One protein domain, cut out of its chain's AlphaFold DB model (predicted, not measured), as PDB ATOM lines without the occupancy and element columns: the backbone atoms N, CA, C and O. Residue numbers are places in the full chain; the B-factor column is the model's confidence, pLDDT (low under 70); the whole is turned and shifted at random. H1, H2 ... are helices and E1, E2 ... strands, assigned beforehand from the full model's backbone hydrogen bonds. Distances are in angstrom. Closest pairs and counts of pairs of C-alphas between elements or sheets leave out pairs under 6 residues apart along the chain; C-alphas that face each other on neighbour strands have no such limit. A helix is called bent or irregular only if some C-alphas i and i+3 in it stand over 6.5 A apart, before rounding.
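AT A GLANCE: This is residues 9 to 214 of the 789 residues of an uncharacterized protein of Desulfobacteraceae bacterium (UniProt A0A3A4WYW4). A twisted five-stranded sheet forms the middle layer, with H7 and H8 along one face and H5, H4 and the second half of H2 on the other. H1, H3 and H6 are not on the sheet; H3 packs on H2 with its residues 61 to 65, and H1 lies farthest from the middle, its centre 24.0 A from the mean of the C-alphas. The printed part has 206 residues in the order H1 H2 H3 H4 E1 H5 H6 E2 E3 H7 E4 E5 H8; the mixed sheet runs E1 E2 E3 E5 E4, and the class is mixed, helices and strands. It is compact, with a radius of gyration of the C-alphas of 17.5 A and spans of 50 by 40 by 36 A.

HOW THE PARTS SIT: Start with H1, residues 20 to 28, which forms a helical hairpin with H2, residues 34 to 53; they only just touch, with 3 pairs of C-alphas within 8 A, the closest those of Leu 21 and Ser 40, 5.9 A apart. H2 is irregular, C-alphas 44 and 47 being 9.6 A apart, with a kink of 129 degrees near residue 45. H3, residues 58 to 71, touches H2 with residues 61 to 65 alone, closest at the C-alphas of Leu 50 and Val 61, 6.0 A. H4, residues 76 to 93, touches H5, residues 114 to 121, closest at the C-alphas of Glu 82 and Phe 116, 5.6 A, at a steep tilt of 43 degrees. H6, residues 125 to 132, is not on the sheet and only just touches H3, with 3 pairs of C-alphas within 8 A, closest Tyr 58 and Glu 125, 6.4 A. In the sheet, look at E1, residues 103 to 108, parallel to E2, residues 142 to 148: N 104 and O 142 are 2.8 A apart. E3, residues 152 to 159, forms a hairpin with E2, N 145 to O 156 being 2.8 A. E5, residues 186 to 194, is antiparallel to E3, with N 155 and O 191 at 2.8 A, and forms a hairpin with E4, residues 177 to 183, with N 188 and O 181 at 2.9 A. E1, H5, H6 and E2 make a strand-helix-strand unit, two parallel neighbour strands with helices between, its crossover right-handed. H7, residues 161 to 171, has a height over the sheet of 8.3 A and lies over E3 and E5. It makes with E3 and E4 a split unit, E5 lying between those strands, its crossover also right-handed. On the same face H8, residues 195 to 210, irregular with C-alphas 196 and 199 at 8.0 A, touches H7, closest at the C-alphas of Leu 170 and Ala 204, 5.7 A. The arrangement is one of three layers, helices on both faces of the sheet, with H2, H4 and H5 on one face and H7 and H8 on the other, and the helix packing is mostly crossed, with 0 of 6 touching pairs of helices at a shallow tilt. Every O i to N i+4 pair is within hydrogen-bond range in H1, H3, H4, H5 and H6; in H2 it is 14 of 16, in H7 6 of 7, in H8 10 of 12.

IN THESE COORDINATES: Find C-alpha 20 at (162.602, 197.979, 280.511), where H1 begins. H3 spans 20.1 A, H4 25.9 A, E3 22.7 A, E5 26.9 A, and H8 22.3 A, ending at C-alpha 210, (140.644, 168.744, 279.421).

THE WHOLE: The C-alphas farthest apart, those of Gly 29 and Glu 95, are 53.2 A apart. The printed part has no cut and no long link. Mean pLDDT of the printed part is 83.3; look for values under 70 at residues 91 to 102, 184 to 185, 206 to 207 and 209 to 214.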
ATOM      1  N   TYR A   9     150.623 193.391 273.899       84.31
ATOM      2  CA  TYR A   9     149.222 193.711 274.168       84.31
ATOM      3  C   TYR A   9     148.370 193.333 272.959       84.31
ATOM      4  O   TYR A   9     148.894 193.096 271.869       84.31
ATOM      5  N   ARG A  10     147.049 193.317 273.143       78.19
ATOM      6  CA  ARG A  10     146.064 192.938 272.115       78.19
ATOM      7  C   ARG A  10     146.329 193.547 270.729       78.19
ATOM      8  O   ARG A  10     146.424 192.823 269.745       78.19
ATOM      9  N   GLU A  11     146.476 194.866 270.657       81.38
ATOM     10  CA  GLU A  11     146.622 195.603 269.388       81.38
ATOM     11  C   GLU A  11     148.041 196.139 269.158       81.38
ATOM     12  O   GLU A  11     148.323 196.757 268.133       81.38
ATOM     13  N   ILE A  12     148.944 195.939 270.123       81.75
ATOM     14  CA  ILE A  12     150.264 196.568 270.131       81.75
ATOM     15  C   ILE A  12     151.306 195.547 270.577       81.75
ATOM     16  O   ILE A  12     151.325 195.122 271.732       81.75
ATOM     17  N   ASP A  13     152.224 195.207 269.678       79.00
ATOM     18  CA  ASP A  13     153.391 194.399 270.014       79.00
ATOM     19  C   ASP A  13     154.563 195.304 270.427       79.00
ATOM     20  O   ASP A  13     155.145 196.013 269.603       79.00
ATOM     21  N   ARG A  14     154.890 195.302 271.724       82.69
ATOM     22  CA  ARG A  14     156.090 195.951 272.272       82.69
ATOM     23  C   ARG A  14     157.086 194.927 272.806       82.69
ATOM     24  O   ARG A  14     157.959 195.285 273.591       82.69
ATOM     25  N   SER A  15     156.979 193.670 272.382       77.12
ATOM     26  CA  SER A  15     157.874 192.623 272.848       77.12
ATOM     27  C   SER A  15     159.323 192.930 272.461       77.12
ATOM     28  O   SER A  15     159.657 193.277 271.321       77.12
ATOM     29  N   LYS A  16     160.207 192.862 273.456       80.62
ATOM     30  CA  LYS A  16     161.648 193.073 273.304       80.62
ATOM     31  C   LYS A  16     162.390 192.022 274.130       80.62
ATOM     32  O   LYS A  16     161.990 191.761 275.257       80.62
ATOM     33  N   PRO A  17     163.520 191.475 273.642       79.75
ATOM     34  CA  PRO A  17     164.339 190.542 274.429       79.75
ATOM     35  C   PRO A  17     164.966 191.147 275.699       79.75
ATOM     36  O   PRO A  17     165.506 190.424 276.536       79.75
ATOM     37  N   LYS A  18     164.971 192.479 275.811       86.00
ATOM     38  CA  LYS A  18     165.565 193.250 276.910       86.00
ATOM     39  C   LYS A  18     164.463 193.780 277.821       86.00
ATOM     40  O   LYS A  18     163.452 194.265 277.311       86.00
ATOM     41  N   SER A  19     164.672 193.731 279.137       88.31
ATOM     42  CA  SER A  19     163.747 194.345 280.097       88.31
ATOM     43  C   SER A  19     163.669 195.862 279.922       88.31
ATOM     44  O   SER A  19     164.532 196.463 279.279       88.31
ATOM     45  N   SER A  20     162.668 196.511 280.517       90.38
ATOM     46  CA  SER A  20     162.602 197.979 280.511       90.38
ATOM     47  C   SER A  20     163.850 198.605 281.149       90.38
ATOM     48  O   SER A  20     164.332 199.638 280.681       90.38
ATOM     49  N   LEU A  21     164.423 197.944 282.161       91.12
ATOM     50  CA  LEU A  21     165.648 198.374 282.833       91.12
ATOM     51  C   LEU A  21     166.897 198.161 281.961       91.12
ATOM     52  O   LEU A  21     167.749 199.043 281.894       91.12
ATOM     53  N   ASP A  22     166.977 197.051 281.224       90.38
ATOM     54  CA  ASP A  22     168.053 196.801 280.254       90.38
ATOM     55  C   ASP A  22     168.003 197.804 279.092       90.38
ATOM     56  O   ASP A  22     169.036 198.306 278.645       90.38
ATOM     57  N   GLN A  23     166.798 198.104 278.596       92.75
ATOM     58  CA  GLN A  23     166.596 199.088 277.533       92.75
ATOM     59  C   GLN A  23     166.983 200.495 278.005       92.75
ATOM     60  O   GLN A  23     167.563 201.264 277.237       92.75
ATOM     61  N   PHE A  24     166.690 200.836 279.266       93.25
ATOM     62  CA  PHE A  24     167.151 202.077 279.884       93.25
ATOM     63  C   PHE A  24     168.684 202.119 279.972       93.25
ATOM     64  O   PHE A  24     169.299 203.065 279.480       93.25
ATOM     65  N   ALA A  25     169.298 201.077 280.535       93.31
ATOM     66  CA  ALA A  25     170.741 200.981 280.724       93.31
ATOM     67  C   ALA A  25     171.516 201.156 279.414       93.31
ATOM     68  O   ALA A  25     172.400 202.006 279.315       93.31
ATOM     69  N   GLU A  26     171.117 200.422 278.374       91.69
ATOM     70  CA  GLU A  26     171.717 200.519 277.042       91.69
ATOM     71  C   GLU A  26     171.558 201.915 276.438       91.69
ATOM     72  O   GLU A  26     172.494 202.458 275.853       91.69
ATOM     73  N   ARG A  27     170.374 202.516 276.582       91.19
ATOM     74  CA  ARG A  27     170.074 203.809 275.969       91.19
ATOM     75  C   ARG A  27     170.868 204.956 276.588       91.19
ATOM     76  O   ARG A  27     171.200 205.903 275.876       91.19
ATOM     77  N   PHE A  28     171.129 204.892 277.889       93.12
ATOM     78  CA  PHE A  28     171.791 205.962 278.636       93.12
ATOM     79  C   PHE A  28     173.239 205.637 279.021       93.12
ATOM     80  O   PHE A  28     173.880 206.451 279.680       93.12
ATOM     81  N   GLY A  29     173.770 204.483 278.597       91.75
ATOM     82  CA  GLY A  29     175.128 204.050 278.936       91.75
ATOM     83  C   GLY A  29     175.327 203.806 280.435       91.75
ATOM     84  O   GLY A  29     176.417 204.041 280.948       91.75
ATOM     85  N   TYR A  30     174.274 203.391 281.143       94.94
ATOM     86  CA  TYR A  30     174.317 203.094 282.574       94.94
ATOM     87  C   TYR A  30     174.683 201.623 282.798       94.94
ATOM     88  O   TYR A  30     174.082 200.733 282.197       94.94
ATOM     89  N   GLU A  31     175.662 201.359 283.662       94.25
ATOM     90  CA  GLU A  31     176.071 200.001 284.021       94.25
ATOM     91  C   GLU A  31     175.229 199.504 285.202       94.25
ATOM     92  O   GLU A  31     175.311 200.047 286.303       94.25
ATOM     93  N   LEU A  32     174.393 198.486 284.967       93.88
ATOM     94  CA  LEU A  32     173.543 197.906 286.008       93.88
ATOM     95  C   LEU A  32     174.397 197.233 287.089       93.88
ATOM     96  O   LEU A  32     175.232 196.377 286.795       93.88
ATOM     97  N   THR A  33     174.120 197.553 288.351       94.81
ATOM     98  CA  THR A  33     174.642 196.809 289.502       94.81
ATOM     99  C   THR A  33     174.157 195.356 289.488       94.81
ATOM    100  O   THR A  33     173.166 195.013 288.842       94.81
ATOM    101  N   GLU A  34     174.815 194.479 290.253       91.44
ATOM    102  CA  GLU A  34     174.392 193.077 290.377       91.44
ATOM    103  C   GLU A  34     172.926 192.957 290.827       91.44
ATOM    104  O   GLU A  34     172.161 192.179 290.260       91.44
ATOM    105  N   TRP A  35     172.503 193.785 291.787       92.94
ATOM    106  CA  TRP A  35     171.116 193.824 292.244       92.94
ATOM    107  C   TRP A  35     170.147 194.244 291.132       92.94
ATOM    108  O   TRP A  35     169.144 193.571 290.905       92.94
ATOM    109  N   GLU A  36     170.453 195.319 290.405       94.06
ATOM    110  CA  GLU A  36     169.621 195.795 289.293       94.06
ATOM    111  C   GLU A  36     169.562 194.781 288.147       94.06
ATOM    112  O   GLU A  36     168.506 194.591 287.546       94.06
ATOM    113  N   ARG A  37     170.654 194.055 287.882       92.94
ATOM    114  CA  ARG A  37     170.670 192.950 286.919       92.94
ATOM    115  C   ARG A  37     169.750 191.808 287.357       92.94
ATOM    116  O   ARG A  37     169.042 191.255 286.520       92.94
ATOM    117  N   LEU A  38     169.727 191.453 288.643       94.62
ATOM    118  CA  LEU A  38     168.800 190.441 289.163       94.62
ATOM    119  C   LEU A  38     167.342 190.908 289.082       94.62
ATOM    120  O   LEU A  38     166.477 190.126 288.697       94.62
ATOM    121  N   VAL A  39     167.068 192.181 289.376       93.06
ATOM    122  CA  VAL A  39     165.734 192.778 289.194       93.06
ATOM    123  C   VAL A  39     165.323 192.743 287.720       93.06
ATOM    124  O   VAL A  39     164.218 192.308 287.414       93.06
ATOM    125  N   SER A  40     166.228 193.100 286.806       91.75
ATOM    126  CA  SER A  40     166.017 193.016 285.354       91.75
ATOM    127  C   SER A  40     165.708 191.582 284.890       91.75
ATOM    128  O   SER A  40     164.786 191.357 284.104       91.75
ATOM    129  N   LEU A  41     166.430 190.586 285.416       89.94
ATOM    130  CA  LEU A  41     166.181 189.170 285.126       89.94
ATOM    131  C   LEU A  41     164.828 188.693 285.664       89.94
ATOM    132  O   LEU A  41     164.133 187.955 284.962       89.94
ATOM    133  N   ASN A  42     164.451 189.119 286.872       90.25
ATOM    134  CA  ASN A  42     163.139 188.840 287.451       90.25
ATOM    135  C   ASN A  42     162.009 189.491 286.640       90.25
ATOM    136  O   ASN A  42     160.998 188.849 286.399       90.25
ATOM    137  N   ASP A  43     162.183 190.726 286.177       87.62
ATOM    138  CA  ASP A  43     161.205 191.411 285.325       87.62
ATOM    139  C   ASP A  43     161.014 190.664 283.992       87.62
ATOM    140  O   ASP A  43     159.902 190.346 283.591       87.62
ATOM    141  N   ARG A  44     162.114 190.286 283.327       83.44
ATOM    142  CA  ARG A  44     162.075 189.643 282.003       83.44
ATOM    143  C   ARG A  44     161.625 188.180 282.019       83.44
ATOM    144  O   ARG A  44     160.931 187.727 281.110       83.44
ATOM    145  N   ARG A  45     162.139 187.390 282.965       82.19
ATOM    146  CA  ARG A  45     162.011 185.919 282.984       82.19
ATOM    147  C   ARG A  45     161.540 185.376 284.332       82.19
ATOM    148  O   ARG A  45     161.550 184.155 284.515       82.19
ATOM    149  N   TYR A  46     161.103 186.246 285.248       87.12
ATOM    150  CA  TYR A  46     160.581 185.876 286.568       87.12
ATOM    151  C   TYR A  46     161.566 184.991 287.348       87.12
ATOM    152  O   TYR A  46     162.783 185.083 287.170       87.12
ATOM    153  N   ILE A  47     161.050 184.104 288.204       87.62
ATOM    154  CA  ILE A  47     161.827 183.155 289.010       87.62
ATOM    155  C   ILE A  47     162.802 182.349 288.140       87.62
ATOM    156  O   ILE A  47     163.951 182.160 288.529       87.62
ATOM    157  N   TRP A  48     162.393 181.922 286.943       86.44
ATOM    158  CA  TRP A  48     163.238 181.115 286.060       86.44
ATOM    159  C   TRP A  48     164.465 181.872 285.551       86.44
ATOM    160  O   TRP A  48     165.533 181.278 285.476       86.44
ATOM    161  N   GLY A  49     164.364 183.182 285.297       87.81
ATOM    162  CA  GLY A  49     165.529 184.017 284.982       87.81
ATOM    163  C   GLY A  49     166.564 184.029 286.104       87.81
ATOM    164  O   GLY A  49     167.762 183.937 285.854       87.81
ATOM    165  N   LEU A  50     166.105 184.076 287.356       90.56
ATOM    166  CA  LEU A  50     166.984 184.024 288.524       90.56
ATOM    167  C   LEU A  50     167.609 182.632 288.717       90.56
ATOM    168  O   LEU A  50     168.756 182.529 289.144       90.56
ATOM    169  N   MET A  51     166.872 181.559 288.418       89.00
ATOM    170  CA  MET A  51     167.346 180.184 288.612       89.00
ATOM    171  C   MET A  51     168.258 179.692 287.479       89.00
ATOM    172  O   MET A  51     169.220 178.974 287.749       89.00
ATOM    173  N   GLU A  52     167.973 180.053 286.228       87.38
ATOM    174  CA  GLU A  52     168.701 179.587 285.039       87.38
ATOM    175  C   GLU A  52     169.848 180.529 284.654       87.38
ATOM    176  O   GLU A  52     170.966 180.066 284.436       87.38
ATOM    177  N   ASP A  53     169.596 181.842 284.616       85.75
ATOM    178  CA  ASP A  53     170.511 182.802 283.975       85.75
ATOM    179  C   ASP A  53     171.467 183.494 284.955       85.75
ATOM    180  O   ASP A  53     172.431 184.140 284.534       85.75
ATOM    181  N   ALA A  54     171.195 183.396 286.259       87.62
ATOM    182  CA  ALA A  54     172.027 183.973 287.309       87.62
ATOM    183  C   ALA A  54     172.709 182.881 288.139       87.62
ATOM    184  O   ALA A  54     172.078 181.912 288.567       87.62
ATOM    185  N   ASP A  55     174.000 183.051 288.418       89.25
ATOM    186  CA  ASP A  55     174.747 182.171 289.320       89.25
ATOM    187  C   ASP A  55     174.599 182.640 290.775       89.25
ATOM    188  O   ASP A  55     175.492 183.248 291.357       89.25
ATOM    189  N   VAL A  56     173.403 182.440 291.340       92.88
ATOM    190  CA  VAL A  56     173.038 182.929 292.676       92.88
ATOM    191  C   VAL A  56     172.544 181.820 293.603       92.88
ATOM    192  O   VAL A  56     172.055 180.772 293.173       92.88
ATOM    193  N   SER A  57     172.641 182.057 294.912       93.56
ATOM    194  CA  SER A  57     172.132 181.132 295.931       93.56
ATOM    195  C   SER A  57     170.597 181.084 295.960       93.56
ATOM    196  O   SER A  57     169.927 182.053 295.593       93.56
ATOM    197  N   TYR A  58     170.025 179.996 296.492       93.06
ATOM    198  CA  TYR A  58     168.576 179.879 296.714       93.06
ATOM    199  C   TYR A  58     168.027 181.030 297.579       93.06
ATOM    200  O   TYR A  58     166.962 181.586 297.305       93.06
ATOM    201  N   SER A  59     168.794 181.444 298.595       93.12
ATOM    202  CA  SER A  59     168.436 182.567 299.468       93.12
ATOM    203  C   SER A  59     168.354 183.901 298.714       93.12
ATOM    204  O   SER A  59     167.459 184.706 298.982       93.12
ATOM    205  N   THR A  60     169.219 184.106 297.716       94.25
ATOM    206  CA  THR A  60     169.214 185.295 296.856       94.25
ATOM    207  C   THR A  60     167.972 185.319 295.970       94.25
ATOM    208  O   THR A  60     167.286 186.339 295.935       94.25
ATOM    209  N   VAL A  61     167.622 184.194 295.327       93.50
ATOM    210  CA  VAL A  61     166.389 184.070 294.522       93.50
ATOM    211  C   VAL A  61     165.166 184.432 295.366       93.50
ATOM    212  O   VAL A  61     164.361 185.279 294.977       93.50
ATOM    213  N   ARG A  62     165.063 183.853 296.569       93.62
ATOM    214  CA  ARG A  62     163.971 184.150 297.505       93.62
ATOM    215  C   ARG A  62     163.941 185.608 297.952       93.62
ATOM    216  O   ARG A  62     162.854 186.153 298.111       93.62
ATOM    217  N   SER A  63     165.098 186.227 298.167       93.81
ATOM    218  CA  SER A  63     165.203 187.631 298.578       93.81
ATOM    219  C   SER A  63     164.726 188.584 297.479       93.81
ATOM    220  O   SER A  63     163.922 189.474 297.751       93.81
ATOM    221  N   VAL A  64     165.146 188.359 296.227       94.81
ATOM    222  CA  VAL A  64     164.692 189.149 295.068       94.81
ATOM    223  C   VAL A  64     163.178 189.025 294.898       94.81
ATOM    224  O   VAL A  64     162.490 190.040 294.838       94.81
ATOM    225  N   ARG A  65     162.645 187.795 294.918       93.88
ATOM    226  CA  ARG A  65     161.196 187.547 294.834       93.88
ATOM    227  C   ARG A  65     160.414 188.170 295.980       93.88
ATOM    228  O   ARG A  65     159.381 188.787 295.748       93.88
ATOM    229  N   ARG A  66     160.913 188.048 297.213       93.12
ATOM    230  CA  ARG A  66     160.273 188.646 298.388       93.12
ATOM    231  C   ARG A  66     160.152 190.160 298.229       93.12
ATOM    232  O   ARG A  66     159.055 190.674 298.408       93.12
ATOM    233  N   LYS A  67     161.238 190.845 297.861       94.06
ATOM    234  CA  LYS A  67     161.223 192.305 297.690       94.06
ATOM    235  C   LYS A  67     160.340 192.757 296.530       94.06
ATOM    236  O   LYS A  67     159.710 193.799 296.639       94.06
ATOM    237  N   ASP A  68     160.271 191.984 295.448       93.06
ATOM    238  CA  ASP A  68     159.349 192.265 294.344       93.06
ATOM    239  C   ASP A  68     157.880 192.181 294.796       93.06
ATOM    240  O   ASP A  68     157.090 193.085 294.540       93.06
ATOM    241  N   LEU A  69     157.521 191.142 295.555       92.75
ATOM    242  CA  LEU A  69     156.173 191.002 296.115       92.75
ATOM    243  C   LEU A  69     155.862 192.107 297.137       92.75
ATOM    244  O   LEU A  69     154.785 192.695 297.105       92.75
ATOM    245  N   GLU A  70     156.807 192.450 298.012       93.31
ATOM    246  CA  GLU A  70     156.664 193.584 298.937       93.31
ATOM    247  C   GLU A  70     156.461 194.908 298.181       93.31
ATOM    248  O   GLU A  70     155.589 195.693 298.549       93.31
ATOM    249  N   ALA A  71     157.180 195.132 297.074       91.88
ATOM    250  CA  ALA A  71     157.007 196.306 296.215       91.88
ATOM    251  C   ALA A  71     155.644 196.335 295.500       91.88
ATOM    252  O   ALA A  71     155.095 197.409 295.265       91.88
ATOM    253  N   GLN A  72     155.057 195.170 295.217       88.38
ATOM    254  CA  GLN A  72     153.673 195.058 294.746       88.38
ATOM    255  C   GLN A  72     152.651 195.332 295.867       88.38
ATOM    256  O   GLN A  72     151.454 195.428 295.591       88.38
ATOM    257  N   GLY A  73     153.080 195.447 297.128       90.62
ATOM    258  CA  GLY A  73     152.241 195.720 298.297       90.62
ATOM    259  C   GLY A  73     151.799 194.479 299.075       90.62
ATOM    260  O   GLY A  73     150.748 194.516 299.709       90.62
ATOM    261  N   TYR A  74     152.538 193.369 298.997       92.94
ATOM    262  CA  TYR A  74     152.266 192.200 299.837       92.94
ATOM    263  C   TYR A  74     152.671 192.455 301.287       92.94
ATOM    264  O   TYR A  74     153.805 192.847 301.564       92.94
ATOM    265  N   ASP A  75     151.766 192.137 302.209       92.06
ATOM    266  CA  ASP A  75     152.037 192.066 303.638       92.06
ATOM    267  C   ASP A  75     152.063 190.608 304.132       92.06
ATOM    268  O   ASP A  75     151.858 189.650 303.378       92.06
ATOM    269  N   GLN A  76     152.335 190.425 305.426       91.12
ATOM    270  CA  GLN A  76     152.405 189.098 306.037       91.12
ATOM    271  C   GLN A  76     151.074 188.330 305.945       91.12
ATOM    272  O   GLN A  76     151.091 187.112 305.765       91.12
ATOM    273  N   SER A  77     149.938 189.031 306.007       90.44
ATOM    274  CA  SER A  77     148.608 188.426 305.913       90.44
ATOM    275  C   SER A  77     148.359 187.851 304.516       90.44
ATOM    276  O   SER A  77     147.915 186.710 304.385       90.44
ATOM    277  N   ALA A  78     148.708 188.598 303.463       89.00
ATOM    278  CA  ALA A  78     148.597 188.142 302.080       89.00
ATOM    279  C   ALA A  78     149.427 186.870 301.835       89.00
ATOM    280  O   ALA A  78     148.930 185.902 301.259       89.00
ATOM    281  N   PHE A  79     150.666 186.824 302.343       91.81
ATOM    282  CA  PHE A  79     151.511 185.630 302.234       91.81
ATOM    283  C   PHE A  79     150.895 184.398 302.909       91.81
ATOM    284  O   PHE A  79     151.015 183.285 302.392       91.81
ATOM    285  N   GLU A  80     150.270 184.569 304.071       92.12
ATOM    286  CA  GLU A  80     149.659 183.463 304.810       92.12
ATOM    287  C   GLU A  80     148.394 182.945 304.124       92.12
ATOM    288  O   GLU A  80     148.263 181.730 303.958       92.12
ATOM    289  N   MET A  81     147.516 183.839 303.661       90.75
ATOM    290  CA  MET A  81     146.285 183.465 302.957       90.75
ATOM    291  C   MET A  81     146.576 182.690 301.668       90.75
ATOM    292  O   MET A  81     146.089 181.571 301.501       90.75
ATOM    293  N   GLU A  82     147.439 183.222 300.797       91.38
ATOM    294  CA  GLU A  82     147.781 182.558 299.533       91.38
ATOM    295  C   GLU A  82     148.472 181.206 299.758       91.38
ATOM    296  O   GLU A  82     148.225 180.244 299.029       91.38
ATOM    297  N   LYS A  83     149.301 181.087 300.808       91.44
ATOM    298  CA  LYS A  83     149.933 179.811 301.168       91.44
ATOM    299  C   LYS A  83     148.912 178.769 301.612       91.44
ATOM    300  O   LYS A  83     149.050 177.604 301.238       91.44
ATOM    301  N   GLN A  84     147.933 179.153 302.428       90.00
ATOM    302  CA  GLN A  84     146.890 178.231 302.882       90.00
ATOM    303  C   GLN A  84     146.043 177.743 301.708       90.00
ATOM    304  O   GLN A  84     145.824 176.539 301.569       90.00
ATOM    305  N   GLU A  85     145.640 178.649 300.819       89.94
ATOM    306  CA  GLU A  85     144.864 178.281 299.638       89.94
ATOM    307  C   GLU A  85     145.660 177.392 298.683       89.94
ATOM    308  O   GLU A  85     145.148 176.371 298.227       89.94
ATOM    309  N   PHE A  86     146.940 177.699 298.454       88.31
ATOM    310  CA  PHE A  86     147.829 176.839 297.676       88.31
ATOM    311  C   PHE A  86     147.919 175.429 298.265       88.31
ATOM    312  O   PHE A  86     147.828 174.450 297.528       88.31
ATOM    313  N   LEU A  87     148.078 175.293 299.585       86.81
ATOM    314  CA  LEU A  87     148.140 173.980 300.230       86.81
ATOM    315  C   LEU A  87     146.819 173.212 300.093       86.81
ATOM    316  O   LEU A  87     146.849 172.012 299.814       86.81
ATOM    317  N   ALA A  88     145.677 173.890 300.231       84.38
ATOM    318  CA  ALA A  88     144.358 173.289 300.040       84.38
ATOM    319  C   ALA A  88     144.132 172.850 298.583       84.38
ATOM    320  O   ALA A  88     143.676 171.733 298.328       84.38
ATOM    321  N   ALA A  89     144.505 173.696 297.622       80.94
ATOM    322  CA  ALA A  89     144.410 173.402 296.200       80.94
ATOM    323  C   ALA A  89     145.346 172.244 295.808       80.94
ATOM    324  O   ALA A  89     144.933 171.288 295.154       80.94
ATOM    325  N   LYS A  90     146.587 172.253 296.308       74.38
ATOM    326  CA  LYS A  90     147.582 171.196 296.079       74.38
ATOM    327  C   LYS A  90     147.200 169.857 296.711       74.38
ATOM    328  O   LYS A  90     147.561 168.813 296.174       74.38
ATOM    329  N   ALA A  91     146.470 169.855 297.827       69.62
ATOM    330  CA  ALA A  91     145.979 168.622 298.443       69.62
ATOM    331  C   ALA A  91     144.967 167.893 297.543       69.62
ATOM    332  O   ALA A  91     145.051 166.674 297.420       69.62
ATOM    333  N   LYS A  92     144.088 168.633 296.851       63.34
ATOM    334  CA  LYS A  92     143.160 168.079 295.847       63.34
ATOM    335  C   LYS A  92     143.885 167.525 294.611       63.34
ATOM    336  O   LYS A  92     143.403 166.603 293.971       63.34
ATOM    337  N   LEU A  93     145.069 168.053 294.297       57.16
ATOM    338  CA  LEU A  93     145.861 167.672 293.119       57.16
ATOM    339  C   LEU A  93     146.678 166.387 293.270       57.16
ATOM    340  O   LEU A  93     147.176 165.863 292.272       57.16
ATOM    341  N   LYS A  94     146.858 165.874 294.494       45.91
ATOM    342  CA  LYS A  94     147.721 164.708 294.748       45.91
ATOM    343  C   LYS A  94     147.237 163.424 294.059       45.91
ATOM    344  O   LYS A  94     148.046 162.523 293.872       45.91
ATOM    345  N   GLU A  95     145.974 163.361 293.644       45.41
ATOM    346  CA  GLU A  95     145.398 162.223 292.912       45.41
ATOM    347  C   GLU A  95     145.735 162.215 291.404       45.41
ATOM    348  O   GLU A  95     145.589 161.180 290.763       45.41
ATOM    349  N   PHE A  96     146.253 163.317 290.835       45.56
ATOM    350  CA  PHE A  96     146.388 163.496 289.375       45.56
ATOM    351  C   PHE A  96     147.834 163.646 288.848       45.56
ATOM    352  O   PHE A  96     148.046 163.702 287.638       45.56
ATOM    353  N   PHE A  97     148.851 163.741 289.717       46.03
ATOM    354  CA  PHE A  97     150.102 164.443 289.368       46.03
ATOM    355  C   PHE A  97     151.301 163.613 288.866       46.03
ATOM    356  O   PHE A  97     152.327 164.199 288.512       46.03
ATOM    357  N   GLU A  98     151.250 162.285 288.791       40.66
ATOM    358  CA  GLU A  98     152.439 161.528 288.367       40.66
ATOM    359  C   GLU A  98     152.581 161.456 286.834       40.66
ATOM    360  O   GLU A  98     152.228 160.476 286.188       40.66
ATOM    361  N   GLY A  99     153.151 162.517 286.243       46.91
ATOM    362  CA  GLY A  99     153.849 162.445 284.950       46.91
ATOM    363  C   GLY A  99     153.383 163.385 283.829       46.91
ATOM    364  O   GLY A  99     154.147 163.605 282.885       46.91
ATOM    365  N   GLN A 100     152.210 164.015 283.913       50.78
ATOM    366  CA  GLN A 100     151.597 164.693 282.755       50.78
ATOM    367  C   GLN A 100     151.889 166.202 282.619       50.78
ATOM    368  O   GLN A 100     152.213 166.893 283.581       50.78
ATOM    369  N   ASP A 101     151.805 166.704 281.379       56.19
ATOM    370  CA  ASP A 101     151.899 168.125 281.013       56.19
ATOM    371  C   ASP A 101     150.524 168.812 281.170       56.19
ATOM    372  O   ASP A 101     149.900 169.197 280.189       56.19
ATOM    373  N   PHE A 102     150.037 168.935 282.408       64.62
ATOM    374  CA  PHE A 102     148.724 169.521 282.726       64.62
ATOM    375  C   PHE A 102     148.769 171.057 282.863       64.62
ATOM    376  O   PHE A 102     149.819 171.617 283.195       64.62
ATOM    377  N   ILE A 103     147.641 171.735 282.612       73.19
ATOM    378  CA  ILE A 103     147.425 173.148 282.964       73.19
ATOM    379  C   ILE A 103     146.608 173.175 284.248       73.19
ATOM    380  O   ILE A 103     145.423 172.868 284.235       73.19
ATOM    381  N   PHE A 104     147.250 173.523 285.361       79.12
ATOM    382  CA  PHE A 104     146.575 173.646 286.643       79.12
ATOM    383  C   PHE A 104     145.642 174.853 286.632       79.12
ATOM    384  O   PHE A 104     146.120 175.985 286.644       79.12
ATOM    385  N   VAL A 105     144.334 174.603 286.617       80.56
ATOM    386  CA  VAL A 105     143.307 175.641 286.698       80.56
ATOM    387  C   VAL A 105     142.782 175.723 288.127       80.56
ATOM    388  O   VAL A 105     142.440 174.711 288.736       80.56
ATOM    389  N   HIS A 106     142.745 176.932 288.684       85.00
ATOM    390  CA  HIS A 106     142.224 177.163 290.031       85.00
ATOM    391  C   HIS A 106     141.434 178.460 290.098       85.00
ATOM    392  O   HIS A 106     141.943 179.522 289.735       85.00
ATOM    393  N   ARG A 107     140.193 178.369 290.586       85.81
ATOM    394  CA  ARG A 107     139.357 179.535 290.881       85.81
ATOM    395  C   ARG A 107     139.664 180.020 292.287       85.81
ATOM    396  O   ARG A 107     139.600 179.246 293.240       85.81
ATOM    397  N   THR A 108     139.977 181.300 292.400       85.00
ATOM    398  CA  THR A 108     140.357 181.937 293.654       85.00
ATOM    399  C   THR A 108     139.566 183.218 293.893       85.00
ATOM    400  O   THR A 108     139.189 183.922 292.957       85.00
ATOM    401  N   SER A 109     139.329 183.512 295.170       83.62
ATOM    402  CA  SER A 109     138.772 184.788 295.642       83.62
ATOM    403  C   SER A 109     139.841 185.691 296.267       83.62
ATOM    404  O   SER A 109     139.526 186.744 296.815       83.62
ATOM    405  N   LEU A 110     141.115 185.284 296.200       84.12
ATOM    406  CA  LEU A 110     142.226 186.052 296.742       84.12
ATOM    407  C   LEU A 110     142.364 187.380 296.001       84.12
ATOM    408  O   LEU A 110     142.360 187.433 294.772       84.12
ATOM    409  N   GLU A 111     142.575 188.457 296.754       82.69
ATOM    410  CA  GLU A 111     142.834 189.780 296.181       82.69
ATOM    411  C   GLU A 111     144.108 189.783 295.319       82.69
ATOM    412  O   GLU A 111     144.212 190.522 294.341       82.69
ATOM    413  N   ARG A 112     145.074 188.918 295.644       84.88
ATOM    414  CA  ARG A 112     146.399 188.802 295.027       84.88
ATOM    415  C   ARG A 112     146.718 187.326 294.722       84.88
ATOM    416  O   ARG A 112     146.094 186.436 295.288       84.88
ATOM    417  N   ASN A 113     147.612 187.063 293.764       88.19
ATOM    418  CA  ASN A 113     147.917 185.690 293.317       88.19
ATOM    419  C   ASN A 113     149.364 185.459 292.825       88.19
ATOM    420  O   ASN A 113     149.718 184.370 292.363       88.19
ATOM    421  N   SER A 114     150.216 186.483 292.876       88.75
ATOM    422  CA  SER A 114     151.622 186.390 292.474       88.75
ATOM    423  C   SER A 114     152.389 185.448 293.399       88.75
ATOM    424  O   SER A 114     153.205 184.670 292.914       88.75
ATOM    425  N   PHE A 115     152.115 185.462 294.711       91.50
ATOM    426  CA  PHE A 115     152.790 184.556 295.640       91.50
ATOM    427  C   PHE A 115     152.323 183.103 295.473       91.50
ATOM    428  O   PHE A 115     153.119 182.173 295.576       91.50
ATOM    429  N   PHE A 116     151.058 182.887 295.130       90.06
ATOM    430  CA  PHE A 116     150.519 181.585 294.770       90.06
ATOM    431  C   PHE A 116     151.263 181.003 293.556       90.06
ATOM    432  O   PHE A 116     151.676 179.841 293.581       90.06
ATOM    433  N   LYS A 117     151.510 181.816 292.518       87.81
ATOM    434  CA  LYS A 117     152.350 181.429 291.369       87.81
ATOM    435  C   LYS A 117     153.794 181.147 291.802       87.81
ATOM    436  O   LYS A 117     154.358 180.132 291.394       87.81
ATOM    437  N   ASP A 118     154.369 181.974 292.679       89.94
ATOM    438  CA  ASP A 118     155.698 181.736 293.258       89.94
ATOM    439  C   ASP A 118     155.783 180.344 293.909       89.94
ATOM    440  O   ASP A 118     156.735 179.615 293.648       89.94
ATOM    441  N   LEU A 119     154.779 179.927 294.687       88.00
ATOM    442  CA  LEU A 119     154.744 178.611 295.345       88.00
ATOM    443  C   LEU A 119     154.696 177.421 294.369       88.00
ATOM    444  O   LEU A 119     155.107 176.317 294.733       88.00
ATOM    445  N   PHE A 120     154.211 177.633 293.143       83.06
ATOM    446  CA  PHE A 120     154.217 176.632 292.073       83.06
ATOM    447  C   PHE A 120     155.576 176.517 291.371       83.06
ATOM    448  O   PHE A 120     155.987 175.414 291.005       83.06
ATOM    449  N   HIS A 121     156.271 177.642 291.185       85.50
ATOM    450  CA  HIS A 121     157.510 177.709 290.400       85.50
ATOM    451  C   HIS A 121     158.786 177.647 291.241       85.50
ATOM    452  O   HIS A 121     159.829 177.263 290.717       85.50
ATOM    453  N   LEU A 122     158.733 178.006 292.527       88.06
ATOM    454  CA  LEU A 122     159.872 177.894 293.438       88.06
ATOM    455  C   LEU A 122     160.044 176.442 293.908       88.06
ATOM    456  O   LEU A 122     159.197 175.929 294.645       88.06
ATOM    457  N   PRO A 123     161.159 175.780 293.554       86.69
ATOM    458  CA  PRO A 123     161.496 174.484 294.123       86.69
ATOM    459  C   PRO A 123     161.875 174.622 295.603       86.69
ATOM    460  O   PRO A 123     162.168 175.718 296.093       86.69
ATOM    461  N   ASP A 124     161.934 173.498 296.318       89.12
ATOM    462  CA  ASP A 124     162.643 173.461 297.595       89.12
ATOM    463  C   ASP A 124     164.164 173.609 297.392       89.12
ATOM    464  O   ASP A 124     164.700 173.437 296.292       89.12
ATOM    465  N   GLU A 125     164.873 173.938 298.469       92.00
ATOM    466  CA  GLU A 125     166.316 174.189 298.429       92.00
ATOM    467  C   GLU A 125     167.126 172.962 297.966       92.00
ATOM    468  O   GLU A 125     168.154 173.105 297.303       92.00
ATOM    469  N   SER A 126     166.651 171.743 298.252       91.31
ATOM    470  CA  SER A 126     167.318 170.509 297.821       91.31
ATOM    471  C   SER A 126     167.216 170.325 296.308       91.31
ATOM    472  O   SER A 126     168.218 170.045 295.643       91.31
ATOM    473  N   ALA A 127     166.017 170.505 295.757       87.62
ATOM    474  CA  ALA A 127     165.742 170.425 294.333       87.62
ATOM    475  C   ALA A 127     166.482 171.527 293.561       87.62
ATOM    476  O   ALA A 127     167.096 171.237 292.535       87.62
ATOM    477  N   TYR A 128     166.534 172.753 294.096       90.94
ATOM    478  CA  TYR A 128     167.333 173.843 293.525       90.94
ATOM    479  C   TYR A 128     168.827 173.501 293.452       90.94
ATOM    480  O   TYR A 128     169.458 173.656 292.406       90.94
ATOM    481  N   CYS A 129     169.404 172.984 294.542       90.50
ATOM    482  CA  CYS A 129     170.812 172.591 294.573       90.50
ATOM    483  C   CYS A 129     171.125 171.469 293.572       90.50
ATOM    484  O   CYS A 129     172.157 171.511 292.901       90.50
ATOM    485  N   LYS A 130     170.241 170.472 293.436       90.44
ATOM    486  CA  LYS A 130     170.398 169.399 292.436       90.44
ATOM    487  C   LYS A 130     170.313 169.938 291.012       90.44
ATOM    488  O   LYS A 130     171.110 169.523 290.172       90.44
ATOM    489  N   PHE A 131     169.403 170.874 290.768       89.75
ATOM    490  CA  PHE A 131     169.255 171.551 289.485       89.75
ATOM    491  C   PHE A 131     170.510 172.332 289.091       89.75
ATOM    492  O   PHE A 131     171.066 172.092 288.024       89.75
ATOM    493  N   LYS A 132     171.049 173.164 289.991       89.69
ATOM    494  CA  LYS A 132     172.308 173.894 289.757       89.69
ATOM    495  C   LYS A 132     173.513 172.980 289.509       89.69
ATOM    496  O   LYS A 132     174.457 173.384 288.842       89.69
ATOM    497  N   GLN A 133     173.481 171.747 290.015       89.50
ATOM    498  CA  GLN A 133     174.516 170.731 289.784       89.50
ATOM    499  C   GLN A 133     174.290 169.895 288.510       89.50
ATOM    500  O   GLN A 133     175.052 168.957 288.276       89.50
ATOM    501  N   GLY A 134     173.237 170.159 287.726       87.25
ATOM    502  CA  GLY A 134     172.871 169.359 286.550       87.25
ATOM    503  C   GLY A 134     172.402 167.936 286.883       87.25
ATOM    504  O   GLY A 134     172.432 167.056 286.029       87.25
ATOM    505  N   LYS A 135     172.006 167.676 288.137       86.38
ATOM    506  CA  LYS A 135     171.565 166.353 288.621       86.38
ATOM    507  C   LYS A 135     170.050 166.159 288.563       86.38
ATOM    508  O   LYS A 135     169.562 165.085 288.907       86.38
ATOM    509  N   MET A 136     169.306 167.204 288.218       82.94
ATOM    510  CA  MET A 136     167.851 167.203 288.148       82.94
ATOM    511  C   MET A 136     167.403 168.302 287.196       82.94
ATOM    512  O   MET A 136     167.825 169.440 287.363       82.94
ATOM    513  N   ASP A 137     166.502 167.991 286.272       80.38
ATOM    514  CA  ASP A 137     165.798 169.019 285.511       80.38
ATOM    515  C   ASP A 137     164.559 169.466 286.288       80.38
ATOM    516  O   ASP A 137     163.752 168.645 286.735       80.38
ATOM    517  N   LEU A 138     164.399 170.778 286.457       77.38
ATOM    518  CA  LEU A 138     163.172 171.337 287.012       77.38
ATOM    519  C   LEU A 138     162.139 171.483 285.895       77.38
ATOM    520  O   LEU A 138     162.406 172.058 284.841       77.38
ATOM    521  N   ARG A 139     160.930 170.972 286.130       71.56
ATOM    522  CA  ARG A 139     159.835 171.058 285.161       71.56
ATOM    523  C   ARG A 139     159.084 172.377 285.335       71.56
ATOM    524  O   ARG A 139     158.609 172.681 286.426       71.56
ATOM    525  N   ARG A 140     158.919 173.113 284.236       77.00
ATOM    526  CA  ARG A 140     158.048 174.294 284.156       77.00
ATOM    527  C   ARG A 140     156.589 173.841 284.231       77.00
ATOM    528  O   ARG A 140     156.126 173.124 283.342       77.00
ATOM    529  N   GLN A 141     155.894 174.205 285.304       78.88
ATOM    530  CA  GLN A 141     154.475 173.885 285.473       78.88
ATOM    531  C   GLN A 141     153.619 174.926 284.750       78.88
ATOM    532  O   GLN A 141     154.008 176.087 284.664       78.88
ATOM    533  N   ASN A 142     152.476 174.511 284.206       82.75
ATOM    534  CA  ASN A 142     151.520 175.434 283.605       82.75
ATOM    535  C   ASN A 142     150.424 175.711 284.633       82.75
ATOM    536  O   ASN A 142     149.776 174.775 285.099       82.75
ATOM    537  N   VAL A 143     150.231 176.973 284.992       86.19
ATOM    538  CA  VAL A 143     149.277 177.414 286.014       86.19
ATOM    539  C   VAL A 143     148.393 178.498 285.417       86.19
ATOM    540  O   VAL A 143     148.910 179.455 284.844       86.19
ATOM    541  N   LEU A 144     147.082 178.344 285.573       88.12
ATOM    542  CA  LEU A 144     146.047 179.282 285.171       88.12
ATOM    543  C   LEU A 144     145.164 179.586 286.385       88.12
ATOM    544  O   LEU A 144     144.478 178.712 286.909       88.12
ATOM    545  N   LEU A 145     145.188 180.825 286.853       89.56
ATOM    546  CA  LEU A 145     144.389 181.257 287.994       89.56
ATOM    547  C   LEU A 145     143.230 182.102 287.496       89.56
ATOM    548  O   LEU A 145     143.457 183.089 286.804       89.56
ATOM    549  N   LEU A 146     142.012 181.718 287.863       89.62
ATOM    550  CA  LEU A 146     140.804 182.495 287.625       89.62
ATOM    551  C   LEU A 146     140.454 183.246 288.908       89.62
ATOM    552  O   LEU A 146     140.046 182.629 289.891       89.62
ATOM    553  N   ARG A 147     140.591 184.567 288.898       90.00
ATOM    554  CA  ARG A 147     140.176 185.433 289.999       90.00
ATOM    555  C   ARG A 147     138.887 186.146 289.637       90.00
ATOM    556  O   ARG A 147     138.832 186.902 288.672       90.00
ATOM    557  N   GLU A 148     137.864 185.926 290.441       86.25
ATOM    558  CA  GLU A 148     136.586 186.612 290.305       86.25
ATOM    559  C   GLU A 148     136.632 187.974 291.002       86.25
ATOM    560  O   GLU A 148     137.059 188.079 292.152       86.25
ATOM    561  N   LYS A 149     136.215 189.022 290.291       85.75
ATOM    562  CA  LYS A 149     136.026 190.381 290.811       85.75
ATOM    563  C   LYS A 149     134.596 190.836 290.546       85.75
ATOM    564  O   LYS A 149     133.879 190.211 289.774       85.75
ATOM    565  N   ASP A 150     134.215 191.977 291.116       84.50
ATOM    566  CA  ASP A 150     132.840 192.502 291.072       84.50
ATOM    567  C   ASP A 150     132.246 192.682 289.661       84.50
ATOM    568  O   ASP A 150     131.027 192.665 289.509       84.50
ATOM    569  N   SER A 151     133.073 192.888 288.628       87.00
ATOM    570  CA  SER A 151     132.612 193.151 287.251       87.00
ATOM    571  C   SER A 151     133.258 192.283 286.164       87.00
ATOM    572  O   SER A 151     132.796 192.273 285.023       87.00
ATOM    573  N   HIS A 152     134.331 191.562 286.486       89.75
ATOM    574  CA  HIS A 152     135.118 190.791 285.526       89.75
ATOM    575  C   HIS A 152     135.870 189.653 286.220       89.75
ATOM    576  O   HIS A 152     136.079 189.658 287.431       89.75
ATOM    577  N   PHE A 153     136.326 188.701 285.422       89.00
ATOM    578  CA  PHE A 153     137.336 187.728 285.778       89.00
ATOM    579  C   PHE A 153     138.714 188.224 285.352       89.00
ATOM    580  O   PHE A 153     138.918 188.562 284.184       89.00
ATOM    581  N   ASP A 154     139.662 188.194 286.282       90.75
ATOM    582  CA  ASP A 154     141.082 188.276 285.967       90.75
ATOM    583  C   ASP A 154     141.647 186.868 285.845       90.75
ATOM    584  O   ASP A 154     141.578 186.074 286.784       90.75
ATOM    585  N   ILE A 155     142.224 186.564 284.691       89.94
ATOM    586  CA  ILE A 155     142.850 185.277 284.423       89.94
ATOM    587  C   ILE A 155     144.349 185.472 284.294       89.94
ATOM    588  O   ILE A 155     144.812 186.194 283.416       89.94
ATOM    589  N   ASP A 156     145.102 184.790 285.147       90.94
ATOM    590  CA  ASP A 156     146.557 184.843 285.195       90.94
ATOM    591  C   ASP A 156     147.154 183.500 284.778       90.94
ATOM    592  O   ASP A 156     147.027 182.501 285.488       90.94
ATOM    593  N   PHE A 157     147.860 183.480 283.652       89.62
ATOM    594  CA  PHE A 157     148.625 182.332 283.187       89.62
ATOM    595  C   PHE A 157     150.120 182.496 283.483       89.62
ATOM    596  O   PHE A 157     150.708 183.556 283.260       89.62
ATOM    597  N   SER A 158     150.760 181.413 283.920       88.25
ATOM    598  CA  SER A 158     152.218 181.279 283.957       88.25
ATOM    599  C   SER A 158     152.611 179.855 283.580       88.25
ATOM    600  O   SER A 158     152.148 178.895 284.198       88.25
ATOM    601  N   GLY A 159     153.455 179.697 282.569       86.19
ATOM    602  CA  GLY A 159     153.847 178.369 282.120       86.19
ATOM    603  C   GLY A 159     154.654 178.385 280.838       86.19
ATOM    604  O   GLY A 159     155.315 179.361 280.502       86.19
ATOM    605  N   ARG A 160     154.617 177.272 280.114       81.00
ATOM    606  CA  ARG A 160     155.306 177.138 278.831       81.00
ATOM    607  C   ARG A 160     154.546 177.817 277.700       81.00
ATOM    608  O   ARG A 160     153.327 177.969 277.751       81.00
ATOM    609  N   GLU A 161     155.293 178.166 276.664       78.25
ATOM    610  CA  GLU A 161     154.798 178.852 275.471       78.25
ATOM    611  C   GLU A 161     153.727 178.030 274.734       78.25
ATOM    612  O   GLU A 161     152.680 178.567 274.390       78.25
ATOM    613  N   GLU A 162     153.894 176.707 274.622       75.38
ATOM    614  CA  GLU A 162     152.918 175.840 273.942       75.38
ATOM    615  C   GLU A 162     151.570 175.782 274.681       75.38
ATOM    616  O   GLU A 162     150.507 175.676 274.074       75.38
ATOM    617  N   ALA A 163     151.598 175.867 276.014       78.12
ATOM    618  CA  ALA A 163     150.380 175.929 276.815       78.12
ATOM    619  C   ALA A 163     149.718 177.311 276.726       78.12
ATOM    620  O   ALA A 163     148.490 177.397 276.727       78.12
ATOM    621  N   LEU A 164     150.510 178.381 276.593       82.00
ATOM    622  CA  LEU A 164     149.978 179.720 276.364       82.00
ATOM    623  C   LEU A 164     149.243 179.816 275.021       82.00
ATOM    624  O   LEU A 164     148.219 180.488 274.950       82.00
ATOM    625  N   GLU A 165     149.707 179.145 273.965       79.38
ATOM    626  CA  GLU A 165     149.000 179.119 272.675       79.38
ATOM    627  C   GLU A 165     147.586 178.533 272.803       79.38
ATOM    628  O   GLU A 165     146.628 179.116 272.295       79.38
ATOM    629  N   LEU A 166     147.427 177.433 273.549       76.38
ATOM    630  CA  LEU A 166     146.116 176.837 273.827       76.38
ATOM    631  C   LEU A 166     145.221 177.787 274.639       76.38
ATOM    632  O   LEU A 166     144.075 178.039 274.266       76.38
ATOM    633  N   VAL A 167     145.754 178.327 275.740       83.06
ATOM    634  CA  VAL A 167     145.024 179.236 276.639       83.06
ATOM    635  C   VAL A 167     144.607 180.506 275.897       83.06
ATOM    636  O   VAL A 167     143.448 180.913 275.958       83.06
ATOM    637  N   SER A 168     145.525 181.112 275.144       81.06
ATOM    638  CA  SER A 168     145.250 182.308 274.349       81.06
ATOM    639  C   SER A 168     144.254 182.033 273.230       81.06
ATOM    640  O   SER A 168     143.332 182.821 273.074       81.06
ATOM    641  N   GLY A 169     144.346 180.911 272.515       77.75
ATOM    642  CA  GLY A 169     143.383 180.563 271.466       77.75
ATOM    643  C   GLY A 169     141.930 180.528 271.954       77.75
ATOM    644  O   GLY A 169     141.028 180.905 271.208       77.75
ATOM    645  N   LEU A 170     141.711 180.129 273.212       79.50
ATOM    646  CA  LEU A 170     140.380 180.012 273.814       79.50
ATOM    647  C   LEU A 170     139.931 181.287 274.543       79.50
ATOM    648  O   LEU A 170     138.775 181.685 274.419       79.50
ATOM    649  N   LEU A 171     140.827 181.947 275.283       85.06
ATOM    650  CA  LEU A 171     140.475 183.091 276.137       85.06
ATOM    651  C   LEU A 171     140.663 184.450 275.461       85.06
ATOM    652  O   LEU A 171     139.958 185.402 275.792       85.06
ATOM    653  N   TYR A 172     141.573 184.571 274.493       82.88
ATOM    654  CA  TYR A 172     141.819 185.835 273.793       82.88
ATOM    655  C   TYR A 172     140.560 186.411 273.117       82.88
ATOM    656  O   TYR A 172     140.309 187.607 273.297       82.88
ATOM    657  N   PRO A 173     139.713 185.616 272.423       83.62
ATOM    658  CA  PRO A 173     138.463 186.116 271.837       83.62
ATOM    659  C   PRO A 173     137.445 186.604 272.877       83.62
ATOM    660  O   PRO A 173     136.556 187.398 272.556       83.62
ATOM    661  N   LEU A 174     137.561 186.117 274.114       83.88
ATOM    662  CA  LEU A 174     136.673 186.455 275.222       83.88
ATOM    663  C   LEU A 174     137.155 187.681 276.007       83.88
ATOM    664  O   LEU A 174     136.341 188.368 276.616       83.88
ATOM    665  N   SER A 175     138.458 187.959 275.976       83.38
ATOM    666  CA  SER A 175     139.080 189.038 276.742       83.38
ATOM    667  C   SER A 175     138.800 190.430 276.183       83.38
ATOM    668  O   SER A 175     138.744 190.638 274.970       83.38
ATOM    669  N   GLU A 176     138.674 191.405 277.081       81.44
ATOM    670  CA  GLU A 176     138.711 192.835 276.760       81.44
ATOM    671  C   GLU A 176     140.153 193.341 276.765       81.44
ATOM    672  O   GLU A 176     140.598 193.955 275.792       81.44
ATOM    673  N   ASN A 177     140.906 192.979 277.807       82.50
ATOM    674  CA  ASN A 177     142.316 193.308 277.962       82.50
ATOM    675  C   ASN A 177     143.150 192.028 277.972       82.50
ATOM    676  O   ASN A 177     142.904 191.133 278.778       82.50
ATOM    677  N   PHE A 178     144.145 191.976 277.088       87.00
ATOM    678  CA  PHE A 178     145.138 190.910 277.022       87.00
ATOM    679  C   PHE A 178     146.532 191.514 277.057       87.00
ATOM    680  O   PHE A 178     146.835 192.437 276.287       87.00
ATOM    681  N   TRP A 179     147.384 190.940 277.898       86.88
ATOM    682  CA  TRP A 179     148.819 191.146 277.829       86.88
ATOM    683  C   TRP A 179     149.551 189.816 277.988       86.88
ATOM    684  O   TRP A 179     149.090 188.921 278.691       86.88
ATOM    685  N   SER A 180     150.711 189.693 277.351       86.88
ATOM    686  CA  SER A 180     151.630 188.577 277.559       86.88
ATOM    687  C   SER A 180     153.076 189.049 277.604       86.88
ATOM    688  O   SER A 180     153.445 189.997 276.910       86.88
ATOM    689  N   GLY A 181     153.902 188.366 278.386       81.25
ATOM    690  CA  GLY A 181     155.334 188.624 278.519       81.25
ATOM    691  C   GLY A 181     156.127 187.332 278.711       81.25
ATOM    692  O   GLY A 181     155.555 186.248 278.834       81.25
ATOM    693  N   GLY A 182     157.453 187.443 278.739       78.44
ATOM    694  CA  GLY A 182     158.373 186.312 278.888       78.44
ATOM    695  C   GLY A 182     159.318 186.131 277.697       78.44
ATOM    696  O   GLY A 182     159.376 186.957 276.789       78.44
ATOM    697  N   GLN A 183     160.089 185.043 277.716       70.62
ATOM    698  CA  GLN A 183     161.096 184.713 276.701       70.62
ATOM    699  C   GLN A 183     161.019 183.215 276.371       70.62
ATOM    700  O   GLN A 183     160.584 182.427 277.209       70.62
ATOM    701  N   GLN A 184     161.454 182.839 275.162       63.47
ATOM    702  CA  GLN A 184     161.350 181.504 274.556       63.47
ATOM    703  C   GLN A 184     161.302 180.339 275.569       63.47
ATOM    704  O   GLN A 184     162.230 180.109 276.353       63.47
ATOM    705  N   GLY A 185     160.183 179.609 275.548       66.50
ATOM    706  CA  GLY A 185     159.919 178.448 276.400       66.50
ATOM    707  C   GLY A 185     159.273 178.724 277.769       66.50
ATOM    708  O   GLY A 185     158.917 177.755 278.449       66.50
ATOM    709  N   PHE A 186     159.143 179.973 278.236       76.00
ATOM    710  CA  PHE A 186     158.308 180.312 279.403       76.00
ATOM    711  C   PHE A 186     157.644 181.683 279.237       76.00
ATOM    712  O   PHE A 186     158.317 182.693 279.019       76.00
ATOM    713  N   CYS A 187     156.327 181.727 279.424       82.44
ATOM    714  CA  CYS A 187     155.510 182.909 279.213       82.44
ATOM    715  C   CYS A 187     154.527 183.150 280.367       82.44
ATOM    716  O   CYS A 187     154.113 182.233 281.082       82.44
ATOM    717  N   TYR A 188     154.124 184.409 280.494       87.31
ATOM    718  CA  TYR A 188     153.055 184.878 281.368       87.31
ATOM    719  C   TYR A 188     152.004 185.560 280.512       87.31
ATOM    720  O   TYR A 188     152.346 186.198 279.513       87.31
ATOM    721  N   ALA A 189     150.744 185.454 280.909       88.44
ATOM    722  CA  ALA A 189     149.685 186.228 280.289       88.44
ATOM    723  C   ALA A 189     148.603 186.599 281.292       88.44
ATOM    724  O   ALA A 189     148.302 185.823 282.197       88.44
ATOM    725  N   GLY A 190     148.020 187.775 281.096       90.44
ATOM    726  CA  GLY A 190     146.851 188.238 281.820       90.44
ATOM    727  C   GLY A 190     145.690 188.481 280.865       90.44
ATOM    728  O   GLY A 190     145.874 189.071 279.796       90.44
ATOM    729  N   TYR A 191     144.499 188.051 281.272       90.75
ATOM    730  CA  TYR A 191     143.240 188.297 280.576       90.75
ATOM    731  C   TYR A 191     142.248 188.937 281.542       90.75
ATOM    732  O   TYR A 191     142.108 188.471 282.666       90.75
ATOM    733  N   SER A 192     141.525 189.956 281.090       91.19
ATOM    734  CA  SER A 192     140.341 190.473 281.785       91.19
ATOM    735  C   SER A 192     139.110 190.147 280.951       91.19
ATOM    736  O   SER A 192     139.047 190.556 279.786       91.19
ATOM    737  N   ILE A 193     138.152 189.415 281.519       90.81
ATOM    738  CA  ILE A 193     136.931 188.966 280.833       90.81
ATOM    739  C   ILE A 193     135.695 189.410 281.629       90.81
ATOM    740  O   ILE A 193     135.635 189.114 282.817       90.81
ATOM    741  N   PRO A 194     134.693 190.077 281.032       89.56
ATOM    742  CA  PRO A 194     133.470 190.473 281.738       89.56
ATOM    743  C   PRO A 194     132.715 189.287 282.352       89.56
ATOM    744  O   PRO A 194     132.635 188.222 281.738       89.56
ATOM    745  N   LEU A 195     132.095 189.494 283.522       87.25
ATOM    746  CA  LEU A 195     131.285 188.467 284.204       87.25
ATOM    747  C   LEU A 195     130.128 187.936 283.341       87.25
ATOM    748  O   LEU A 195     129.740 186.781 283.474       87.25
ATOM    749  N   GLU A 196     129.602 188.752 282.424       88.06
ATOM    750  CA  GLU A 196     128.531 188.364 281.493       88.06
ATOM    751  C   GLU A 196     128.902 187.162 280.608       88.06
ATOM    752  O   GLU A 196     128.012 186.503 280.080       88.06
ATOM    753  N   ARG A 197     130.203 186.862 280.469       83.00
ATOM    754  CA  ARG A 197     130.730 185.739 279.685       83.00
ATOM    755  C   ARG A 197     131.113 184.518 280.530       83.00
ATOM    756  O   ARG A 197     131.920 183.704 280.087       83.00
ATOM    757  N   ASP A 198     130.599 184.385 281.756       82.75
ATOM    758  CA  ASP A 198     130.955 183.279 282.668       82.75
ATOM    759  C   ASP A 198     130.700 181.891 282.056       82.75
ATOM    760  O   ASP A 198     131.496 180.970 282.244       82.75
ATOM    761  N   MET A 199     129.640 181.734 281.253       74.88
ATOM    762  CA  MET A 199     129.385 180.477 280.541       74.88
ATOM    763  C   MET A 199     130.487 180.160 279.524       74.88
ATOM    764  O   MET A 199     130.984 179.033 279.489       74.88
ATOM    765  N   GLU A 200     130.897 181.132 278.710       85.00
ATOM    766  CA  GLU A 200     131.972 180.961 277.733       85.00
ATOM    767  C   GLU A 200     133.329 180.759 278.410       85.00
ATOM    768  O   GLU A 200     134.122 179.934 277.954       85.00
ATOM    769  N   VAL A 201     133.585 181.460 279.519       82.19
ATOM    770  CA  VAL A 201     134.789 181.279 280.343       82.19
ATOM    771  C   VAL A 201     134.812 179.879 280.937       82.19
ATOM    772  O   VAL A 201     135.815 179.187 280.803       82.19
ATOM    773  N   SER A 202     133.711 179.417 281.522       78.31
ATOM    774  CA  SER A 202     133.600 178.069 282.082       78.31
ATOM    775  C   SER A 202     133.811 176.992 281.014       78.31
ATOM    776  O   SER A 202     134.547 176.033 281.243       78.31
ATOM    777  N   ALA A 203     133.249 177.169 279.813       70.56
ATOM    778  CA  ALA A 203     133.468 176.261 278.686       70.56
ATOM    779  C   ALA A 203     134.926 176.276 278.191       70.56
ATOM    780  O   ALA A 203     135.504 175.222 277.907       70.56
ATOM    781  N   ALA A 204     135.547 177.456 278.115       76.00
ATOM    782  CA  ALA A 204     136.948 177.605 277.742       76.00
ATOM    783  C   ALA A 204     137.884 176.982 278.788       76.00
ATOM    784  O   ALA A 204     138.793 176.246 278.419       76.00
ATOM    785  N   LEU A 205     137.640 177.211 280.082       78.38
ATOM    786  CA  LEU A 205     138.414 176.627 281.179       78.38
ATOM    787  C   LEU A 205     138.269 175.111 281.225       78.38
ATOM    788  O   LEU A 205     139.280 174.423 281.293       78.38
ATOM    789  N   PHE A 206     137.051 174.586 281.076       66.56
ATOM    790  CA  PHE A 206     136.829 173.147 280.949       66.56
ATOM    791  C   PHE A 206     137.595 172.577 279.751       66.56
ATOM    792  O   PHE A 206     138.243 171.535 279.848       66.56
ATOM    793  N   THR A 207     137.587 173.281 278.617       62.91
ATOM    794  CA  THR A 207     138.381 172.889 277.450       62.91
ATOM    795  C   THR A 207     139.873 172.907 277.784       62.91
ATOM    796  O   THR A 207     140.548 171.936 277.490       62.91
ATOM    797  N   ILE A 208     140.406 173.935 278.445       72.25
ATOM    798  CA  ILE A 208     141.827 174.032 278.830       72.25
ATOM    799  C   ILE A 208     142.233 172.910 279.796       72.25
ATOM    800  O   ILE A 208     143.242 172.244 279.561       72.25
ATOM    801  N   GLU A 209     141.439 172.672 280.844       66.25
ATOM    802  CA  GLU A 209     141.641 171.583 281.807       66.25
ATOM    803  C   GLU A 209     141.660 170.223 281.103       66.25
ATOM    804  O   GLU A 209     142.461 169.350 281.427       66.25
ATOM    805  N   THR A 210     140.802 170.033 280.102       54.91
ATOM    806  CA  THR A 210     140.644 168.744 279.421       54.91
ATOM    807  C   THR A 210     141.477 168.580 278.146       54.91
ATOM    808  O   THR A 210     141.623 167.459 277.665       54.91
ATOM    809  N   SER A 211     142.050 169.664 277.617       53.47
ATOM    810  CA  SER A 211     142.856 169.697 276.383       53.47
ATOM    811  C   SER A 211     144.357 169.722 276.647       53.47
ATOM    812  O   SER A 211     145.133 169.868 275.700       53.47
ATOM    813  N   ALA A 212     144.785 169.586 277.908       51.31
ATOM    814  CA  ALA A 212     146.192 169.426 278.246       51.31
ATOM    815  C   ALA A 212     146.806 168.324 277.356       51.31
ATOM    816  O   ALA A 212     146.332 167.185 277.386       51.31
ATOM    817  N   PRO A 213     147.814 168.642 276.525       44.09
ATOM    818  CA  PRO A 213     148.326 167.708 275.541       44.09
ATOM    819  C   PRO A 213     148.951 166.514 276.258       44.09
ATOM    820  O   PRO A 213     150.052 166.592 276.813       44.09
ATOM    821  N   CYS A 214     148.257 165.379 276.228       42.06
ATOM    822  CA  CYS A 214     148.874 164.131 276.611       42.06
ATOM    823  C   CYS A 214     149.899 163.780 275.529       42.06
ATOM    824  O   CYS A 214     149.554 163.507 274.380       42.06
TER     825      CYS A 214